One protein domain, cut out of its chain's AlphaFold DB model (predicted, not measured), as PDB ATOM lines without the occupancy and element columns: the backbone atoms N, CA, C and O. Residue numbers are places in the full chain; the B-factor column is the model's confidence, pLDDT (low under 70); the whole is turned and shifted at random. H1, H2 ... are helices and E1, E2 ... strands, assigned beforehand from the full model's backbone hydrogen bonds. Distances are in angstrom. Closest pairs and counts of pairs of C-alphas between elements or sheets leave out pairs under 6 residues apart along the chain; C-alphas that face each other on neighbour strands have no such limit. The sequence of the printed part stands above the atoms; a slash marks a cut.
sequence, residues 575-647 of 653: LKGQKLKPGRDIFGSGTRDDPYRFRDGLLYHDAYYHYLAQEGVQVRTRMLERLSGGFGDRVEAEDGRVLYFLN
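AT A GLANCE: This is residues 575 to 647 of the 653 residues of an uncharacterized protein of Acidobacteria bacterium (UniProt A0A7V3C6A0). What shape? An antiparallel sheet, E1-E2-E3, has H1 over one face; residues 575 to 603 loop past E3 to H1. What builds it? The 73 printed residues, under half in named elements, include H1, E1, E2, E3 in order, class mixed. It is compact: radius of gyration of the C-alphas 11.5 A, spans 28 by 27 by 17 A.

HOW THE PARTS SIT: Which strands pair? E1, residues 619 to 627, E2, 630 to 637, and E3, 642 to 646, make two antiparallel hairpins, a meander. N 623 and O 634, 2.9 A, and N 635 and O 643, 2.8 A, are within hydrogen-bond range. Where is H1? H1, residues 604 to 614, every O i to N i+4 pair within range, is on the sheet, height 9.8 A, over E3.

IN THESE COORDINATES: Which is longest? E2 spans 21.9 A; E1 bends by 62 degrees at 624. Any anchors? C-alpha 604 is at (-1.739, -20.040, 22.450), C-alpha 646 at (-8.983, -22.387, 18.212).

THE WHOLE: Any cut? The printed part has none; its links are tight. Low confidence? Residues 575 to 577 have pLDDT under 70.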
ATOM      1  N   LEU A 575      11.724 -22.614  21.195       69.00
ATOM      2  CA  LEU A 575      13.035 -22.041  20.889       69.00
ATOM      3  C   LEU A 575      13.054 -21.433  19.483       69.00
ATOM      4  O   LEU A 575      12.494 -21.989  18.536       69.00
ATOM      5  N   LYS A 576      13.786 -20.327  19.323       66.25
ATOM      6  CA  LYS A 576      14.052 -19.728  18.009       66.25
ATOM      7  C   LYS A 576      14.633 -20.788  17.060       66.25
ATOM      8  O   LYS A 576      15.657 -21.394  17.363       66.25
ATOM      9  N   GLY A 577      13.967 -21.013  15.924       68.00
ATOM     10  CA  GLY A 577      14.342 -22.020  14.919       68.00
ATOM     11  C   GLY A 577      13.734 -23.418  15.119       68.00
ATOM     12  O   GLY A 577      13.844 -24.255  14.224       68.00
ATOM     13  N   GLN A 578      13.056 -23.686  16.240       81.50
ATOM     14  CA  GLN A 578      12.302 -24.924  16.427       81.50
ATOM     15  C   GLN A 578      11.017 -24.872  15.595       81.50
ATOM     16  O   GLN A 578      10.174 -24.011  15.821       81.50
ATOM     17  N   LYS A 579      10.842 -25.797  14.646       88.50
ATOM     18  CA  LYS A 579       9.587 -25.899  13.890       88.50
ATOM     19  C   LYS A 579       8.517 -26.634  14.695       88.50
ATOM     20  O   LYS A 579       8.792 -27.708  15.233       88.50
ATOM     21  N   LEU A 580       7.310 -26.080  14.721       90.81
ATOM     22  CA  LEU A 580       6.096 -26.759  15.155       90.81
ATOM     23  C   LEU A 580       5.718 -27.807  14.104       90.81
ATOM     24  O   LEU A 580       5.604 -27.486  12.917       90.81
ATOM     25  N   LYS A 581       5.560 -29.066  14.524       91.50
ATOM     26  CA  LYS A 581       5.291 -30.187  13.616       91.50
ATOM     27  C   LYS A 581       3.800 -30.559  13.608       91.50
ATOM     28  O   LYS A 581       3.244 -30.785  14.688       91.50
ATOM     29  N   PRO A 582       3.161 -30.703  12.430       91.19
ATOM     30  CA  PRO A 582       1.809 -31.255  12.329       91.19
ATOM     31  C   PRO A 582       1.704 -32.639  12.984       91.19
ATOM     32  O   PRO A 582       2.632 -33.444  12.896       91.19
ATOM     33  N   GLY A 583       0.596 -32.899  13.678       88.44
ATOM     34  CA  GLY A 583       0.335 -34.146  14.407       88.44
ATOM     35  C   GLY A 583       1.121 -34.314  15.713       88.44
ATOM     36  O   GLY A 583       0.903 -35.287  16.430       88.44
ATOM     37  N   ARG A 584       2.023 -33.380  16.040       88.94
ATOM     38  CA  ARG A 584       2.788 -33.371  17.298       88.94
ATOM     39  C   ARG A 584       2.551 -32.102  18.103       88.94
ATOM     40  O   ARG A 584       2.255 -32.178  19.290       88.94
ATOM     41  N   ASP A 585       2.752 -30.953  17.469       89.69
ATOM     42  CA  ASP A 585       2.641 -29.637  18.096       89.69
ATOM     43  C   ASP A 585       1.418 -28.862  17.595       89.69
ATOM     44  O   ASP A 585       0.936 -27.979  18.301       89.69
ATOM     45  N   ILE A 586       0.930 -29.199  16.396       92.50
ATOM     46  CA  ILE A 586      -0.235 -28.589  15.751       92.50
ATOM     47  C   ILE A 586      -1.188 -29.691  15.306       92.50
ATOM     48  O   ILE A 586      -0.768 -30.668  14.682       92.50
ATOM     49  N   PHE A 587      -2.465 -29.502  15.599       93.00
ATOM     50  CA  PHE A 587      -3.568 -30.380  15.232       93.00
ATOM     51  C   PHE A 587      -4.610 -29.593  14.437       93.00
ATOM     52  O   PHE A 587      -4.656 -28.368  14.530       93.00
ATOM     53  N   GLY A 588      -5.444 -30.299  13.678       93.44
ATOM     54  CA  GLY A 588      -6.432 -29.698  12.783       93.44
ATOM     55  C   GLY A 588      -5.849 -29.226  11.449       93.44
ATOM     56  O   GLY A 588      -4.633 -29.155  11.255       93.44
ATOM     57  N   SER A 589      -6.744 -28.934  10.512       92.88
ATOM     58  CA  SER A 589      -6.446 -28.539   9.131       92.88
ATOM     59  C   SER A 589      -6.492 -27.028   8.892       92.88
ATOM     60  O   SER A 589      -6.144 -26.577   7.802       92.88
ATOM     61  N   GLY A 590      -6.894 -26.239   9.895       92.44
ATOM     62  CA  GLY A 590      -6.983 -24.780   9.800       92.44
ATOM     63  C   GLY A 590      -8.262 -24.278   9.135       92.44
ATOM     64  O   GLY A 590      -8.346 -23.101   8.783       92.44
ATOM     65  N   THR A 591      -9.252 -25.153   8.954       94.31
ATOM     66  CA  THR A 591     -10.571 -24.808   8.412       94.31
ATOM     67  C   THR A 591     -11.526 -24.397   9.530       94.31
ATOM     68  O   THR A 591     -11.233 -24.571  10.708       94.31
ATOM     69  N   ARG A 592     -12.692 -23.844   9.183       92.75
ATOM     70  CA  ARG A 592     -13.679 -23.430  10.190       92.75
ATOM     71  C   ARG A 592     -14.181 -24.603  11.038       92.75
ATOM     72  O   ARG A 592     -14.344 -24.451  12.246       92.75
ATOM     73  N   ASP A 593     -14.415 -25.744  10.394       92.38
ATOM     74  CA  ASP A 593     -14.946 -26.949  11.041       92.38
ATOM     75  C   ASP A 593     -13.851 -27.747  11.768       92.38
ATOM     76  O   ASP A 593     -14.134 -28.448  12.738       92.38
ATOM     77  N   ASP A 594     -12.597 -27.589  11.333       93.00
ATOM     78  CA  ASP A 594     -11.412 -28.222  11.909       93.00
ATOM     79  C   ASP A 594     -10.258 -27.202  12.064       93.00
ATOM     80  O   ASP A 594      -9.286 -27.208  11.293       93.00
ATOM     81  N   PRO A 595     -10.381 -26.271  13.033       94.81
ATOM     82  CA  PRO A 595      -9.421 -25.189  13.219       94.81
ATOM     83  C   PRO A 595      -8.090 -25.704  13.761       94.81
ATOM     84  O   PRO A 595      -8.043 -26.705  14.479       94.81
ATOM     85  N   TYR A 596      -7.007 -24.977  13.482       95.50
ATOM     86  CA  TYR A 596      -5.703 -25.273  14.062       95.50
ATOM     87  C   TYR A 596      -5.750 -25.185  15.588       95.50
ATOM     88  O   TYR A 596      -6.285 -24.234  16.160       95.50
ATOM     89  N   ARG A 597      -5.146 -26.173  16.247       93.62
ATOM     90  CA  ARG A 597      -4.985 -26.260  17.704       93.62
ATOM     91  C   ARG A 597      -3.532 -26.549  18.021       93.62
ATOM     92  O   ARG A 597      -2.893 -27.329  17.319       93.62
ATOM     93  N   PHE A 598      -3.017 -25.962  19.089       92.38
ATOM     94  CA  PHE A 598      -1.659 -26.236  19.550       92.38
ATOM     95  C   PHE A 598      -1.669 -27.326  20.618       92.38
ATOM     96  O   PHE A 598      -2.661 -27.494  21.325       92.38
ATOM     97  N   ARG A 599      -0.576 -28.088  20.733       90.12
ATOM     98  CA  ARG A 599      -0.464 -29.111  21.780       90.12
ATOM     99  C   ARG A 599      -0.616 -28.512  23.167       90.12
ATOM    100  O   ARG A 599      -0.148 -27.400  23.437       90.12
ATOM    101  N   ASP A 600      -1.157 -29.328  24.064       83.00
ATOM    102  CA  ASP A 600      -1.204 -28.992  25.472       83.00
ATOM    103  C   ASP A 600       0.193 -28.664  25.991       83.00
ATOM    104  O   ASP A 600       1.192 -29.350  25.742       83.00
ATOM    105  N   GLY A 601       0.250 -27.544  26.699       83.69
ATOM    106  CA  GLY A 601       1.466 -27.026  27.280       83.69
ATOM    107  C   GLY A 601       1.962 -25.735  26.639       83.69
ATOM    108  O   GLY A 601       2.541 -24.933  27.369       83.69
ATOM    109  N   LEU A 602       1.702 -25.498  25.349       88.06
ATOM    110  CA  LEU A 602       2.086 -24.259  24.669       88.06
ATOM    111  C   LEU A 602       1.163 -23.094  25.043       88.06
ATOM    112  O   LEU A 602      -0.019 -23.282  25.326       88.06
ATOM    113  N   LEU A 603       1.708 -21.877  25.039       87.81
ATOM    114  CA  LEU A 603       0.901 -20.666  25.152       87.81
ATOM    115  C   LEU A 603       0.321 -20.332  23.779       87.81
ATOM    116  O   LEU A 603       1.069 -20.214  22.808       87.81
ATOM    117  N   TYR A 604      -1.004 -20.180  23.709       89.75
ATOM    118  CA  TYR A 604      -1.739 -20.040  22.450       89.75
ATOM    119  C   TYR A 604      -1.167 -18.938  21.550       89.75
ATOM    120  O   TYR A 604      -0.823 -19.210  20.404       89.75
ATOM    121  N   HIS A 605      -1.005 -17.713  22.064       88.56
ATOM    122  CA  HIS A 605      -0.518 -16.594  21.250       88.56
ATOM    123  C   HIS A 605       0.943 -16.765  20.814       88.56
ATOM    124  O   HIS A 605       1.263 -16.447  19.671       88.56
ATOM    125  N   ASP A 606       1.803 -17.322  21.670       88.00
ATOM    126  CA  ASP A 606       3.200 -17.592  21.316       88.00
ATOM    127  C   ASP A 606       3.279 -18.628  20.184       88.00
ATOM    128  O   ASP A 606       3.968 -18.413  19.189       88.00
ATOM    129  N   ALA A 607       2.523 -19.724  20.294       90.06
ATOM    130  CA  ALA A 607       2.474 -20.768  19.275       90.06
ATOM    131  C   ALA A 607       1.818 -20.287  17.972       90.06
ATOM    132  O   ALA A 607       2.307 -20.602  16.889       90.06
ATOM    133  N   TYR A 608       0.765 -19.476  18.078       92.25
ATOM    134  CA  TYR A 608       0.075 -18.844  16.957       92.25
ATOM    135  C   TYR A 608       1.018 -17.973  16.125       92.25
ATOM    136  O   TYR A 608       1.197 -18.231  14.936       92.25
ATOM    137  N   TYR A 609       1.673 -16.984  16.739       90.69
ATOM    138  CA  TYR A 609       2.573 -16.089  16.008       90.69
ATOM    139  C   TYR A 609       3.813 -16.818  15.492       90.69
ATOM    140  O   TYR A 609       4.269 -16.549  14.379       90.69
ATOM    141  N   HIS A 610       4.328 -17.784  16.258       91.25
ATOM    142  CA  HIS A 610       5.435 -18.628  15.815       91.25
ATOM    143  C   HIS A 610       5.062 -19.463  14.587       91.25
ATOM    144  O   HIS A 610       5.856 -19.564  13.654       91.25
ATOM    145  N   TYR A 611       3.852 -20.026  14.550       92.50
ATOM    146  CA  TYR A 611       3.371 -20.791  13.403       92.50
ATOM    147  C   TYR A 611       3.157 -19.920  12.166       92.50
ATOM    148  O   TYR A 611       3.620 -20.279  11.087       92.50
ATOM    149  N   LEU A 612       2.526 -18.750  12.314       92.38
ATOM    150  CA  LEU A 612       2.358 -17.816  11.196       92.38
ATOM    151  C   LEU A 612       3.708 -17.429  10.584       92.38
ATOM    152  O   LEU A 612       3.866 -17.475   9.366       92.38
ATOM    153  N   ALA A 613       4.699 -17.119  11.425       90.94
ATOM    154  CA  ALA A 613       6.050 -16.812  10.969       90.94
ATOM    155  C   ALA A 613       6.728 -18.021  10.299       90.94
ATOM    156  O   ALA A 613       7.381 -17.863   9.269       90.94
ATOM    157  N   GLN A 614       6.565 -19.228  10.855       92.06
ATOM    158  CA  GLN A 614       7.106 -20.467  10.287       92.06
ATOM    159  C   GLN A 614       6.563 -20.748   8.881       92.06
ATOM    160  O   GLN A 614       7.327 -21.162   8.009       92.06
ATOM    161  N   GLU A 615       5.266 -20.536   8.674       91.69
ATOM    162  CA  GLU A 615       4.574 -20.795   7.407       91.69
ATOM    163  C   GLU A 615       4.582 -19.580   6.461       91.69
ATOM    164  O   GLU A 615       3.958 -19.618   5.399       91.69
ATOM    165  N   GLY A 616       5.268 -18.493   6.836       91.94
ATOM    166  CA  GLY A 616       5.354 -17.267   6.039       91.94
ATOM    167  C   GLY A 616       4.005 -16.578   5.812       91.94
ATOM    168  O   GLY A 616       3.827 -15.900   4.803       91.94
ATOM    169  N   VAL A 617       3.039 -16.768   6.716       92.44
ATOM    170  CA  VAL A 617       1.691 -16.204   6.599       92.44
ATOM    171  C   VAL A 617       1.723 -14.726   6.982       92.44
ATOM    172  O   VAL A 617       1.884 -14.382   8.154       92.44
ATOM    173  N   GLN A 618       1.524 -13.852   5.997       93.75
ATOM    174  CA  GLN A 618       1.303 -12.422   6.220       93.75
ATOM    175  C   GLN A 618      -0.177 -12.177   6.497       93.75
ATOM    176  O   GLN A 618      -1.030 -12.490   5.666       93.75
ATOM    177  N   VAL A 619      -0.492 -11.659   7.682       92.38
ATOM    178  CA  VAL A 619      -1.875 -11.451   8.124       92.38
ATOM    179  C   VAL A 619      -2.386 -10.110   7.613       92.38
ATOM    180  O   VAL A 619      -1.877  -9.068   8.013       92.38
ATOM    181  N   ARG A 620      -3.440 -10.139   6.793       92.19
ATOM    182  CA  ARG A 620      -4.187  -8.945   6.379       92.19
ATOM    183  C   ARG A 620      -5.182  -8.522   7.454       92.19
ATOM    184  O   ARG A 620      -5.215  -7.365   7.856       92.19
ATOM    185  N   THR A 621      -5.985  -9.474   7.926       93.19
ATOM    186  CA  THR A 621      -7.034  -9.227   8.923       93.19
ATOM    187  C   THR A 621      -7.064 -10.364   9.931       93.19
ATOM    188  O   THR A 621      -7.016 -11.535   9.557       93.19
ATOM    189  N   ARG A 622      -7.206 -10.032  11.214       93.25
ATOM    190  CA  ARG A 622      -7.431 -10.988  12.302       93.25
ATOM    191  C   ARG A 622      -8.698 -10.600  13.048       93.25
ATOM    192  O   ARG A 622      -8.845  -9.445  13.434       93.25
ATOM    193  N   MET A 623      -9.595 -11.556  13.263       92.56
ATOM    194  CA  MET A 623     -10.837 -11.336  14.003       92.56
ATOM    195  C   MET A 623     -11.096 -12.482  14.970       92.56
ATOM    196  O   MET A 623     -10.813 -13.636  14.652       92.56
ATOM    197  N   LEU A 624     -11.670 -12.161  16.130       91.19
ATOM    198  CA  LEU A 624     -12.175 -13.174  17.046       91.19
ATOM    199  C   LEU A 624     -13.433 -13.807  16.440       91.19
ATOM    200  O   LEU A 624     -14.364 -13.098  16.055       91.19
ATOM    201  N   GLU A 625     -13.480 -15.132  16.389       90.69
ATOM    202  CA  GLU A 625     -14.618 -15.884  15.879       90.69
ATOM    203  C   GLU A 625     -15.020 -17.012  16.830       90.69
ATOM    204  O   GLU A 625     -14.198 -17.608  17.528       90.69
ATOM    205  N   ARG A 626     -16.321 -17.306  16.864       89.62
ATOM    206  CA  ARG A 626     -16.869 -18.454  17.581       89.62
ATOM    207  C   ARG A 626     -16.745 -19.705  16.709       89.62
ATOM    208  O   ARG A 626     -17.315 -19.750  15.621       89.62
ATOM    209  N   LEU A 627     -16.042 -20.717  17.209       88.06
ATOM    210  CA  LEU A 627     -15.745 -21.974  16.517       88.06
ATOM    211  C   LEU A 627     -16.354 -23.175  17.257       88.06
ATOM    212  O   LEU A 627     -16.819 -23.066  18.397       88.06
ATOM    213  N   SER A 628     -16.335 -24.345  16.614       81.06
ATOM    214  CA  SER A 628     -16.697 -25.617  17.244       81.06
ATOM    215  C   SER A 628     -15.689 -25.956  18.357       81.06
ATOM    216  O   SER A 628     -14.580 -26.431  18.120       81.06
ATOM    217  N   GLY A 629     -16.075 -25.672  19.605       77.94
ATOM    218  CA  GLY A 629     -15.262 -25.938  20.798       77.94
ATOM    219  C   GLY A 629     -14.763 -24.706  21.560       77.94
ATOM    220  O   GLY A 629     -14.088 -24.883  22.567       77.94
ATOM    221  N   GLY A 630     -15.098 -23.479  21.138       85.44
ATOM    222  CA  GLY A 630     -14.727 -22.270  21.882       85.44
ATOM    223  C   GLY A 630     -14.600 -21.021  21.016       85.44
ATOM    224  O   GLY A 630     -15.140 -20.951  19.910       85.44
ATOM    225  N   PHE A 631     -13.876 -20.030  21.528       89.69
ATOM    226  CA  PHE A 631     -13.463 -18.864  20.748       89.69
ATOM    227  C   PHE A 631     -12.088 -19.083  20.112       89.69
ATOM    228  O   PHE A 631     -11.229 -19.782  20.647       89.69
ATOM    229  N   GLY A 632     -11.880 -18.473  18.955       91.12
ATOM    230  CA  GLY A 632     -10.651 -18.592  18.191       91.12
ATOM    231  C   GLY A 632     -10.396 -17.383  17.304       91.12
ATOM    232  O   GLY A 632     -11.152 -16.415  17.322       91.12
ATOM    233  N   ASP A 633      -9.325 -17.444  16.525       94.06
ATOM    234  CA  ASP A 633      -8.955 -16.415  15.562       94.06
ATOM    235  C   ASP A 633      -9.264 -16.871  14.134       94.06
ATOM    236  O   ASP A 633      -8.774 -17.910  13.685       94.06
ATOM    237  N   ARG A 634     -10.020 -16.052  13.398       95.44
ATOM    238  CA  ARG A 634     -10.091 -16.091  11.935       95.44
ATOM    239  C   ARG A 634      -9.043 -15.146  11.368       95.44
ATOM    240  O   ARG A 634      -9.037 -13.950  11.667       95.44
ATOM    241  N   VAL A 635      -8.170 -15.692  10.536       95.62
ATOM    242  CA  VAL A 635      -7.025 -15.008   9.940       95.62
ATOM    243  C   VAL A 635      -7.210 -14.980   8.438       95.62
ATOM    244  O   VAL A 635      -7.178 -16.018   7.786       95.62
ATOM    245  N   GLU A 636      -7.390 -13.791   7.887       95.81
ATOM    246  CA  GLU A 636      -7.303 -13.564   6.451       95.81
ATOM    247  C   GLU A 636      -5.864 -13.182   6.115       95.81
ATOM    248  O   GLU A 636      -5.359 -12.167   6.600       95.81
ATOM    249  N   ALA A 637      -5.197 -14.001   5.309       93.62
ATOM    250  CA  ALA A 637      -3.837 -13.759   4.858       93.62
ATOM    251  C   ALA A 637      -3.809 -12.885   3.592       93.62
ATOM    252  O   ALA A 637      -4.781 -12.831   2.834       93.62
ATOM    253  N   GLU A 638      -2.688 -12.209   3.339       93.31
ATOM    254  CA  GLU A 638      -2.496 -11.395   2.128       93.31
ATOM    255  C   GLU A 638      -2.556 -12.225   0.837       93.31
ATOM    256  O   GLU A 638      -3.004 -11.732  -0.195       93.31
ATOM    257  N   ASP A 639      -2.179 -13.502   0.910       91.81
ATOM    258  CA  ASP A 639      -2.271 -14.459  -0.199       91.81
ATOM    259  C   ASP A 639      -3.697 -14.997  -0.444       91.81
ATOM    260  O   ASP A 639      -3.904 -15.858  -1.299       91.81
ATOM    261  N   GLY A 640      -4.690 -14.491   0.295       90.81
ATOM    262  CA  GLY A 640      -6.103 -14.838   0.153       90.81
ATOM    263  C   GLY A 640      -6.552 -16.060   0.956       90.81
ATOM    264  O   GLY A 640      -7.752 -16.345   0.981       90.81
ATOM    265  N   ARG A 641      -5.646 -16.774   1.644       93.50
ATOM    266  CA  ARG A 641      -6.036 -17.879   2.536       93.50
ATOM    267  C   ARG A 641      -6.831 -17.360   3.733       93.50
ATOM    268  O   ARG A 641      -6.529 -16.309   4.295       93.50
ATOM    269  N   VAL A 642      -7.822 -18.141   4.162       95.50
ATOM    270  CA  VAL A 642      -8.545 -17.921   5.419       95.50
ATOM    271  C   VAL A 642      -8.251 -19.095   6.339       95.50
ATOM    272  O   VAL A 642      -8.624 -20.224   6.031       95.50
ATOM    273  N   LEU A 643      -7.567 -18.823   7.446       96.38
ATOM    274  CA  LEU A 643      -7.148 -19.821   8.425       96.38
ATOM    275  C   LEU A 643      -7.885 -19.597   9.741       96.38
ATOM    276  O   LEU A 643      -8.087 -18.457  10.161       96.38
ATOM    277  N   TYR A 644      -8.254 -20.684  10.405       96.19
ATOM    278  CA  TYR A 644      -8.934 -20.654  11.694       96.19
ATOM    279  C   TYR A 644      -8.063 -21.311  12.757       96.19
ATOM    280  O   TYR A 644      -7.506 -22.386  12.535       96.19
ATOM    281  N   PHE A 645      -7.966 -20.673  13.919       95.62
ATOM    282  CA  PHE A 645      -7.193 -21.136  15.067       95.62
ATOM    283  C   PHE A 645      -8.096 -21.163  16.289       95.62
ATOM    284  O   PHE A 645      -8.725 -20.158  16.595       95.62
ATOM    285  N   LEU A 646      -8.182 -22.285  16.997       93.06
ATOM    286  CA  LEU A 646      -8.983 -22.387  18.212       93.06
ATOM    287  C   LEU A 646      -8.112 -22.089  19.434       93.06
ATOM    288  O   LEU A 646      -7.091 -22.744  19.641       93.06
ATOM    289  N   ASN A 647      -8.557 -21.147  20.269       87.75
ATOM    290  CA  ASN A 647      -7.996 -20.951  21.597       87.75
ATOM    291  C   ASN A 647      -8.762 -21.842  22.579       87.75
ATOM    292  O   ASN A 647      -9.767 -21.452  23.171       87.75
TER     293      ASN A 647